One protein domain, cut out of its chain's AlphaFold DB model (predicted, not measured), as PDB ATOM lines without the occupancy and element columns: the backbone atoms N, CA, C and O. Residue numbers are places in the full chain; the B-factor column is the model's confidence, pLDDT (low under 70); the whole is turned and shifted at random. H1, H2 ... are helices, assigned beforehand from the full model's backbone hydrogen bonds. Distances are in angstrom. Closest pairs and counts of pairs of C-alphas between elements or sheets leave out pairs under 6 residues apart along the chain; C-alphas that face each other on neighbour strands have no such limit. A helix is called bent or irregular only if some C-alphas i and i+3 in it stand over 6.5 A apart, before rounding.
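Overview. This is residues 2 to 72 of the 72 residues of an uncharacterized protein of Thermococcus sp. (strain CGMCC 1.5172 / 4557) (UniProt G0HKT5). One long helix, H1, sticks out as an arm from a compact helical hairpin, in which H2 and H3 pack side by side and run opposite ways. Residues 2 to 29 of H1 stand free and make the length of the model, while the hairpin end is the head. The printed part has 71 residues with three named helices, in the order H1, H2, H3, and no named strand; the class is all helix. The whole is extended, with a radius of gyration of the C-alphas of 21.0 A, and the C-alphas span 68 by 30 by 12 A.

Along the chain. Find C-alpha 2 at (10.803, 5.078, 35.770); from there H1, residues 2 to 31, runs 44.6 A to C-alpha 31 at (-12.396, -32.736, 31.069). Next look at Ala 33, where H2 begins; it covers residues 33 to 45 and measures 18.7 A from first to last C-alpha. H3, residues 49 to 71, measures 30.9 A and ends at C-alpha 71 at (-17.109, -41.441, 32.679). H3 is irregular: C-alphas 50 and 53 are 8.0 A apart, and it has a kink of 62 degrees near residue 56.

Arrangement. Start from H1 and look at its last residue, Asp 31. H1 and H2 meet only through their link, and they are near each other, with 5 pairs of C-alphas within 10 A. H1 and H3 are close but not clearly touching; their closest C-alphas are those of Asp 31 and Ala 70, 7.4 A apart. The lines of H1 and H3 stand about perpendicular, at 75 degrees. Now move to the hairpin of H2 and H3, which touch with 47 pairs of C-alphas within 8 A. Their closest C-alphas are those of Gly 41 and Gly 59, 3.9 A apart. They stand at a shallow tilt of 22 degrees and run opposite ways, although the line of H3 is a rough one. In H2 every O i to N i+4 pair is within hydrogen-bond range; in H1 it is 24 of 26 pairs and in H3 15 of 19.

Size, cuts and confidence. The two C-alphas farthest apart are those of Ile 2 and Ser 53, at 68.3 A. Without the stretch that stands free, the remaining 43 residues span 34 by 13 by 10 A. The printed part has no cut, and it ends at Ser 72, the chain's last residue. The links H1 to H2 and H2 to H3 are both tight, with 1 and 3 residues. The mean pLDDT of the printed part is 80.3; look for values under 70 at residues 2 to 6, residues 48 to 55 and residue 72.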
ATOM      1  N   ILE A   2      12.034   5.691  35.207       58.38
ATOM      2  CA  ILE A   2      10.803   5.078  35.770       58.38
ATOM      3  C   ILE A   2      10.068   4.165  34.756       58.38
ATOM      4  O   ILE A   2       9.386   3.232  35.151       58.38
ATOM      5  N   SER A   3      10.276   4.365  33.447       61.22
ATOM      6  CA  SER A   3       9.582   3.637  32.369       61.22
ATOM      7  C   SER A   3       9.997   2.167  32.165       61.22
ATOM      8  O   SER A   3       9.184   1.396  31.664       61.22
ATOM      9  N   MET A   4      11.213   1.739  32.537       60.03
ATOM     10  CA  MET A   4      11.607   0.328  32.358       60.03
ATOM     11  C   MET A   4      11.046  -0.588  33.461       60.03
ATOM     12  O   MET A   4      10.713  -1.737  33.183       60.03
ATOM     13  N   GLY A   5      10.878  -0.078  34.687       64.94
ATOM     14  CA  GLY A   5      10.322  -0.847  35.811       64.94
ATOM     15  C   GLY A   5       8.827  -1.154  35.658       64.94
ATOM     16  O   GLY A   5       8.395  -2.270  35.939       64.94
ATOM     17  N   THR A   6       8.038  -0.211  35.137       69.44
ATOM     18  CA  THR A   6       6.606  -0.413  34.849       69.44
ATOM     19  C   THR A   6       6.358  -1.373  33.688       69.44
ATOM     20  O   THR A   6       5.401  -2.141  33.747       69.44
ATOM     21  N   ASN A   7       7.229  -1.403  32.674       72.69
ATOM     22  CA  ASN A   7       7.123  -2.364  31.569       72.69
ATOM     23  C   ASN A   7       7.378  -3.809  32.029       72.69
ATOM     24  O   ASN A   7       6.697  -4.722  31.571       72.69
ATOM     25  N   LEU A   8       8.307  -4.022  32.969       77.94
ATOM     26  CA  LEU A   8       8.567  -5.347  33.546       77.94
ATOM     27  C   LEU A   8       7.421  -5.828  34.449       77.94
ATOM     28  O   LEU A   8       7.060  -7.001  34.400       77.94
ATOM     29  N   LEU A   9       6.796  -4.927  35.216       78.25
ATOM     30  CA  LEU A   9       5.593  -5.244  35.995       78.25
ATOM     31  C   LEU A   9       4.385  -5.540  35.091       78.25
ATOM     32  O   LEU A   9       3.664  -6.507  35.329       78.25
ATOM     33  N   GLY A  10       4.194  -4.755  34.028       79.56
ATOM     34  CA  GLY A  10       3.124  -4.964  33.050       79.56
ATOM     35  C   GLY A  10       3.259  -6.290  32.299       79.56
ATOM     36  O   GLY A  10       2.277  -7.018  32.163       79.56
ATOM     37  N   LEU A  11       4.479  -6.648  31.885       82.56
ATOM     38  CA  LEU A  11       4.777  -7.956  31.295       82.56
ATOM     39  C   LEU A  11       4.550  -9.096  32.295       82.56
ATOM     40  O   LEU A  11       3.951 -10.102  31.928       82.56
ATOM     41  N   GLY A  12       4.961  -8.930  33.555       83.12
ATOM     42  CA  GLY A  12       4.726  -9.927  34.604       83.12
ATOM     43  C   GLY A  12       3.238 -10.219  34.826       83.12
ATOM     44  O   GLY A  12       2.843 -11.381  34.898       83.12
ATOM     45  N   ILE A  13       2.398  -9.179  34.858       87.88
ATOM     46  CA  ILE A  13       0.937  -9.321  34.977       87.88
ATOM     47  C   ILE A  13       0.352  -9.998  33.731       87.88
ATOM     48  O   ILE A  13      -0.448 -10.923  33.862       87.88
ATOM     49  N   LEU A  14       0.768  -9.589  32.529       87.38
ATOM     50  CA  LEU A  14       0.328 -10.201  31.269       87.38
ATOM     51  C   LEU A  14       0.644 -11.699  31.210       87.38
ATOM     52  O   LEU A  14      -0.216 -12.498  30.842       87.38
ATOM     53  N   VAL A  15       1.855 -12.082  31.614       89.62
ATOM     54  CA  VAL A  15       2.282 -13.483  31.669       89.62
ATOM     55  C   VAL A  15       1.477 -14.253  32.714       89.62
ATOM     56  O   VAL A  15       0.992 -15.341  32.417       89.62
ATOM     57  N   ALA A  16       1.265 -13.688  33.907       88.62
ATOM     58  CA  ALA A  16       0.469 -14.331  34.952       88.62
ATOM     59  C   ALA A  16      -0.981 -14.582  34.503       88.62
ATOM     60  O   ALA A  16      -1.495 -15.688  34.673       88.62
ATOM     61  N   VAL A  17      -1.624 -13.596  33.869       90.62
ATOM     62  CA  VAL A  17      -2.968 -13.766  33.296       90.62
ATOM     63  C   VAL A  17      -2.952 -14.819  32.187       90.62
ATOM     64  O   VAL A  17      -3.809 -15.701  32.177       90.62
ATOM     65  N   GLY A  18      -1.957 -14.785  31.296       89.62
ATOM     66  CA  GLY A  18      -1.800 -15.780  30.236       89.62
ATOM     67  C   GLY A  18      -1.706 -17.211  30.772       89.62
ATOM     68  O   GLY A  18      -2.373 -18.103  30.252       89.62
ATOM     69  N   ILE A  19      -0.950 -17.426  31.850       91.69
ATOM     70  CA  ILE A  19      -0.805 -18.740  32.492       91.69
ATOM     71  C   ILE A  19      -2.131 -19.215  33.098       91.69
ATOM     72  O   ILE A  19      -2.487 -20.376  32.911       91.69
ATOM     73  N   ILE A  20      -2.884 -18.338  33.768       90.88
ATOM     74  CA  ILE A  20      -4.193 -18.681  34.359       90.88
ATOM     75  C   ILE A  20      -5.205 -19.071  33.276       90.88
ATOM     76  O   ILE A  20      -5.974 -20.021  33.433       90.88
ATOM     77  N   PHE A  21      -5.221 -18.346  32.158       91.31
ATOM     78  CA  PHE A  21      -6.083 -18.697  31.031       91.31
ATOM     79  C   PHE A  21      -5.662 -20.020  30.397       91.31
ATOM     80  O   PHE A  21      -6.516 -20.860  30.117       91.31
ATOM     81  N   LEU A  22      -4.359 -20.234  30.214       89.38
ATOM     82  CA  LEU A  22      -3.833 -21.472  29.654       89.38
ATOM     83  C   LEU A  22      -4.150 -22.678  30.541       89.38
ATOM     84  O   LEU A  22      -4.601 -23.695  30.024       89.38
ATOM     85  N   SER A  23      -3.972 -22.572  31.861       87.00
ATOM     86  CA  SER A  23      -4.298 -23.663  32.784       87.00
ATOM     87  C   SER A  23      -5.777 -24.027  32.698       87.00
ATOM     88  O   SER A  23      -6.114 -25.199  32.596       87.00
ATOM     89  N   ARG A  24      -6.656 -23.023  32.616       87.00
ATOM     90  CA  ARG A  24      -8.100 -23.239  32.492       87.00
ATOM     91  C   ARG A  24      -8.490 -23.897  31.167       87.00
ATOM     92  O   ARG A  24      -9.368 -24.750  31.155       87.00
ATOM     93  N   ILE A  25      -7.837 -23.532  30.061       85.94
ATOM     94  CA  ILE A  25      -8.033 -24.191  28.757       85.94
ATOM     95  C   ILE A  25      -7.558 -25.643  28.812       85.94
ATOM     96  O   ILE A  25      -8.242 -26.524  28.300       85.94
ATOM     97  N   LEU A  26      -6.403 -25.903  29.426       85.12
ATOM     98  CA  LEU A  26      -5.868 -27.255  29.559       85.12
ATOM     99  C   LEU A  26      -6.752 -28.138  30.442       85.12
ATOM    100  O   LEU A  26      -6.927 -29.308  30.118       85.12
ATOM    101  N   ASP A  27      -7.325 -27.592  31.512       87.12
ATOM    102  CA  ASP A  27      -8.261 -28.326  32.365       87.12
ATOM    103  C   ASP A  27      -9.560 -28.637  31.614       87.12
ATOM    104  O   ASP A  27      -9.970 -29.792  31.582       87.12
ATOM    105  N   LEU A  28     -10.119 -27.676  30.867       82.94
ATOM    106  CA  LEU A  28     -11.256 -27.949  29.978       82.94
ATOM    107  C   LEU A  28     -10.914 -29.029  28.941       82.94
ATOM    108  O   LEU A  28     -11.698 -29.943  28.713       82.94
ATOM    109  N   LEU A  29      -9.739 -28.966  28.312       82.81
ATOM    110  CA  LEU A  29      -9.322 -29.982  27.343       82.81
ATOM    111  C   LEU A  29      -9.182 -31.370  27.969       82.81
ATOM    112  O   LEU A  29      -9.475 -32.346  27.287       82.81
ATOM    113  N   LYS A  30      -8.755 -31.472  29.233       80.69
ATOM    114  CA  LYS A  30      -8.715 -32.747  29.961       80.69
ATOM    115  C   LYS A  30     -10.124 -33.255  30.255       80.69
ATOM    116  O   LYS A  30     -10.401 -34.410  29.947       80.69
ATOM    117  N   ASP A  31     -11.006 -32.390  30.750       83.38
ATOM    118  CA  ASP A  31     -12.396 -32.736  31.069       83.38
ATOM    119  C   ASP A  31     -13.167 -33.194  29.817       83.38
ATOM    120  O   ASP A  31     -13.988 -34.109  29.869       83.38
ATOM    121  N   TYR A  32     -12.865 -32.602  28.657       84.44
ATOM    122  CA  TYR A  32     -13.485 -32.954  27.377       84.44
ATOM    123  C   TYR A  32     -12.675 -33.948  26.535       84.44
ATOM    124  O   TYR A  32     -13.127 -34.317  25.448       84.44
ATOM    125  N   ALA A  33     -11.514 -34.425  26.998       81.81
ATOM    126  CA  ALA A  33     -10.648 -35.310  26.216       81.81
ATOM    127  C   ALA A  33     -11.379 -36.592  25.795       81.81
ATOM    128  O   ALA A  33     -11.334 -36.969  24.624       81.81
ATOM    129  N   GLY A  34     -12.113 -37.223  26.718       84.31
ATOM    130  CA  GLY A  34     -12.906 -38.420  26.423       84.31
ATOM    131  C   GLY A  34     -13.990 -38.171  25.370       84.31
ATOM    132  O   GLY A  34     -14.139 -38.947  24.426       84.31
ATOM    133  N   VAL A  35     -14.679 -37.029  25.458       85.50
ATOM    134  CA  VAL A  35     -15.712 -36.625  24.490       85.50
ATOM    135  C   VAL A  35     -15.110 -36.397  23.102       85.50
ATOM    136  O   VAL A  35     -15.656 -36.869  22.106       85.50
ATOM    137  N   ILE A  36     -13.960 -35.722  23.022       85.94
ATOM    138  CA  ILE A  36     -13.253 -35.474  21.757       85.94
ATOM    139  C   ILE A  36     -12.817 -36.798  21.122       85.94
ATOM    140  O   ILE A  36     -13.050 -37.014  19.933       85.94
ATOM    141  N   VAL A  37     -12.238 -37.709  21.907       86.31
ATOM    142  CA  VAL A  37     -11.817 -39.037  21.433       86.31
ATOM    143  C   VAL A  37     -13.014 -39.839  20.910       86.31
ATOM    144  O   VAL A  37     -12.925 -40.439  19.836       86.31
ATOM    145  N   ALA A  38     -14.156 -39.787  21.601       85.31
ATOM    146  CA  ALA A  38     -15.374 -40.453  21.152       85.31
ATOM    147  C   ALA A  38     -15.904 -39.874  19.828       85.31
ATOM    148  O   ALA A  38     -16.291 -40.630  18.936       85.31
ATOM    149  N   LEU A  39     -15.871 -38.548  19.658       86.69
ATOM    150  CA  LEU A  39     -16.275 -37.882  18.413       86.69
ATOM    151  C   LEU A  39     -15.364 -38.240  17.233       86.69
ATOM    152  O   LEU A  39     -15.856 -38.455  16.126       86.69
ATOM    153  N   VAL A  40     -14.052 -38.344  17.458       85.69
ATOM    154  CA  VAL A  40     -13.096 -38.789  16.431       85.69
ATOM    155  C   VAL A  40     -13.381 -40.234  16.023       85.69
ATOM    156  O   VAL A  40     -13.458 -40.526  14.829       85.69
ATOM    157  N   GLY A  41     -13.607 -41.126  16.991       84.50
ATOM    158  CA  GLY A  41     -13.996 -42.508  16.711       84.50
ATOM    159  C   GLY A  41     -15.286 -42.596  15.894       84.50
ATOM    160  O   GLY A  41     -15.348 -43.329  14.908       84.50
ATOM    161  N   LEU A  42     -16.284 -41.778  16.236       86.50
ATOM    162  CA  LEU A  42     -17.545 -41.691  15.505       86.50
ATOM    163  C   LEU A  42     -17.332 -41.216  14.062       86.50
ATOM    164  O   LEU A  42     -17.852 -41.821  13.127       86.50
ATOM    165  N   ALA A  43     -16.520 -40.177  13.861       84.06
ATOM    166  CA  ALA A  43     -16.184 -39.678  12.530       84.06
ATOM    167  C   ALA A  43     -15.481 -40.744  11.670       84.06
ATOM    168  O   ALA A  43     -15.733 -40.819  10.471       84.06
ATOM    169  N   MET A  44     -14.652 -41.602  12.275       80.38
ATOM    170  CA  MET A  44     -14.000 -42.720  11.581       80.38
ATOM    171  C   MET A  44     -14.964 -43.852  11.194       80.38
ATOM    172  O   MET A  44     -14.706 -44.542  10.207       80.38
ATOM    173  N   ILE A  45     -16.066 -44.030  11.934       81.50
ATOM    174  CA  ILE A  45     -17.140 -44.984  11.597       81.50
ATOM    175  C   ILE A  45     -17.940 -44.492  10.385       81.50
ATOM    176  O   ILE A  45     -18.276 -45.287   9.513       81.50
ATOM    177  N   PHE A  46     -18.221 -43.188  10.311       79.06
ATOM    178  CA  PHE A  46     -18.966 -42.576   9.201       79.06
ATOM    179  C   PHE A  46     -18.077 -42.099   8.042       79.06
ATOM    180  O   PHE A  46     -18.572 -41.486   7.095       79.06
ATOM    181  N   ALA A  47     -16.768 -42.356   8.104       72.75
ATOM    182  CA  ALA A  47     -15.839 -41.983   7.047       72.75
ATOM    183  C   ALA A  47     -16.135 -42.774   5.755       72.75
ATOM    184  O   ALA A  47     -16.496 -43.947   5.829       72.75
ATOM    185  N   PRO A  48     -15.983 -42.159   4.569       67.19
ATOM    186  CA  PRO A  48     -16.346 -42.771   3.291       67.19
ATOM    187  C   PRO A  48     -15.655 -44.123   3.030       67.19
ATOM    188  O   PRO A  48     -14.503 -44.342   3.409       67.19
ATOM    189  N   GLU A  49     -16.370 -45.014   2.334       64.06
ATOM    190  CA  GLU A  49     -16.099 -46.460   2.189       64.06
ATOM    191  C   GLU A  49     -14.676 -46.846   1.749       64.06
ATOM    192  O   GLU A  49     -14.198 -47.926   2.090       64.06
ATOM    193  N   PHE A  50     -13.946 -45.961   1.063       63.81
ATOM    194  CA  PHE A  50     -12.562 -46.217   0.643       63.81
ATOM    195  C   PHE A  50     -11.552 -46.309   1.809       63.81
ATOM    196  O   PHE A  50     -10.416 -46.727   1.591       63.81
ATOM    197  N   LEU A  51     -11.952 -45.952   3.038       61.62
ATOM    198  CA  LEU A  51     -11.151 -46.076   4.269       61.62
ATOM    199  C   LEU A  51     -11.631 -47.214   5.205       61.62
ATOM    200  O   LEU A  51     -10.955 -47.528   6.187       61.62
ATOM    201  N   MET A  52     -12.779 -47.844   4.916       58.88
ATOM    202  CA  MET A  52     -13.613 -48.528   5.920       58.88
ATOM    203  C   MET A  52     -13.126 -49.890   6.428       58.88
ATOM    204  O   MET A  52     -13.451 -50.258   7.557       58.88
ATOM    205  N   SER A  53     -12.353 -50.656   5.653       64.38
ATOM    206  CA  SER A  53     -12.042 -52.045   6.041       64.38
ATOM    207  C   SER A  53     -11.142 -52.155   7.279       64.38
ATOM    208  O   SER A  53     -11.184 -53.170   7.972       64.38
ATOM    209  N   GLN A  54     -10.380 -51.102   7.599       62.00
ATOM    210  CA  GLN A  54      -9.576 -51.004   8.824       62.00
ATOM    211  C   GLN A  54     -10.041 -49.875   9.761       62.00
ATOM    212  O   GLN A  54      -9.808 -49.956  10.967       62.00
ATOM    213  N   SER A  55     -10.730 -48.841   9.251       68.62
ATOM    214  CA  SER A  55     -11.149 -47.693  10.067       68.62
ATOM    215  C   SER A  55     -12.338 -47.985  10.981       68.62
ATOM    216  O   SER A  55     -12.457 -47.334  12.016       68.62
ATOM    217  N   LEU A  56     -13.193 -48.962  10.652       77.25
ATOM    218  CA  LEU A  56     -14.413 -49.226  11.422       77.25
ATOM    219  C   LEU A  56     -14.117 -49.828  12.800       77.25
ATOM    220  O   LEU A  56     -14.642 -49.350  13.803       77.25
ATOM    221  N   ILE A  57     -13.229 -50.827  12.875       83.50
ATOM    222  CA  ILE A  57     -12.821 -51.433  14.154       83.50
ATOM    223  C   ILE A  57     -12.128 -50.384  15.029       83.50
ATOM    224  O   ILE A  57     -12.470 -50.232  16.200       83.50
ATOM    225  N   VAL A  58     -11.197 -49.619  14.451       82.75
ATOM    226  CA  VAL A  58     -10.485 -48.544  15.158       82.75
ATOM    227  C   VAL A  58     -11.457 -47.466  15.642       82.75
ATOM    228  O   VAL A  58     -11.379 -47.052  16.795       82.75
ATOM    229  N   GLY A  59     -12.417 -47.062  14.809       83.31
ATOM    230  CA  GLY A  59     -13.448 -46.090  15.166       83.31
ATOM    231  C   GLY A  59     -14.311 -46.553  16.339       83.31
ATOM    232  O   GLY A  59     -14.482 -45.809  17.301       83.31
ATOM    233  N   VAL A  60     -14.776 -47.807  16.324       84.75
ATOM    234  CA  VAL A  60     -15.548 -48.395  17.435       84.75
ATOM    235  C   VAL A  60     -14.727 -48.440  18.727       84.75
ATOM    236  O   VAL A  60     -15.229 -48.053  19.783       84.75
ATOM    237  N   PHE A  61     -13.454 -48.847  18.660       86.06
ATOM    238  CA  PHE A  61     -12.562 -48.837  19.824       86.06
ATOM    239  C   PHE A  61     -12.361 -47.432  20.397       86.06
ATOM    240  O   PHE A  61     -12.407 -47.258  21.614       86.06
ATOM    241  N   LEU A  62     -12.179 -46.427  19.538       86.19
ATOM    242  CA  LEU A  62     -12.030 -45.031  19.952       86.19
ATOM    243  C   LEU A  62     -13.307 -44.480  20.597       86.19
ATOM    244  O   LEU A  62     -13.216 -43.766  21.591       86.19
ATOM    245  N   VAL A  63     -14.491 -44.854  20.101       87.88
ATOM    246  CA  VAL A  63     -15.767 -44.490  20.740       87.88
ATOM    247  C   VAL A  63     -15.851 -45.067  22.152       87.88
ATOM    248  O   VAL A  63     -16.120 -44.328  23.098       87.88
ATOM    249  N   ILE A  64     -15.578 -46.363  22.318       88.38
ATOM    250  CA  ILE A  64     -15.640 -47.028  23.629       88.38
ATOM    251  C   ILE A  64     -14.606 -46.432  24.591       88.38
ATOM    252  O   ILE A  64     -14.944 -46.118  25.732       88.38
ATOM    253  N   ALA A  65     -13.368 -46.236  24.132       85.19
ATOM    254  CA  ALA A  65     -12.301 -45.645  24.933       85.19
ATOM    255  C   ALA A  65     -12.625 -44.200  25.345       85.19
ATOM    256  O   ALA A  65     -12.414 -43.831  26.499       85.19
ATOM    257  N   GLY A  66     -13.176 -43.398  24.430       86.38
ATOM    258  CA  GLY A  66     -13.581 -42.023  24.709       86.38
ATOM    259  C   GLY A  66     -14.726 -41.933  25.717       86.38
ATOM    260  O   GLY A  66     -14.655 -41.129  26.644       86.38
ATOM    261  N   ILE A  67     -15.742 -42.795  25.598       86.25
ATOM    262  CA  ILE A  67     -16.848 -42.867  26.567       86.25
ATOM    263  C   ILE A  67     -16.332 -43.301  27.939       86.25
ATOM    264  O   ILE A  67     -16.640 -42.645  28.927       86.25
ATOM    265  N   ALA A  68     -15.517 -44.359  28.003       84.94
ATOM    266  CA  ALA A  68     -14.956 -44.845  29.261       84.94
ATOM    267  C   ALA A  68     -14.149 -43.753  29.981       84.94
ATOM    268  O   ALA A  68     -14.355 -43.537  31.173       84.94
ATOM    269  N   LEU A  69     -13.308 -43.025  29.238       84.62
ATOM    270  CA  LEU A  69     -12.509 -41.910  29.752       84.62
ATOM    271  C   LEU A  69     -13.361 -40.701  30.168       84.62
ATOM    272  O   LEU A  69     -12.997 -39.992  31.095       84.62
ATOM    273  N   ALA A  70     -14.488 -40.448  29.499       79.75
ATOM    274  CA  ALA A  70     -15.409 -39.372  29.871       79.75
ATOM    275  C   ALA A  70     -16.234 -39.693  31.134       79.75
ATOM    276  O   ALA A  70     -16.819 -38.789  31.724       79.75
ATOM    277  N   THR A  71     -16.321 -40.971  31.523       77.19
ATOM    278  CA  THR A  71     -17.109 -41.441  32.679       77.19
ATOM    279  C   THR A  71     -16.292 -41.779  33.932       77.19
ATOM    280  O   THR A  71     -16.896 -42.084  34.960       77.19
ATOM    281  N   SER A  72     -14.957 -41.769  33.853       63.25
ATOM    282  CA  SER A  72     -14.021 -42.074  34.953       63.25
ATOM    283  C   SER A  72     -13.518 -40.817  35.647       63.25
ATOM    284  O   SER A  72     -13.457 -40.821  36.895       63.25
TER     285      SER A  72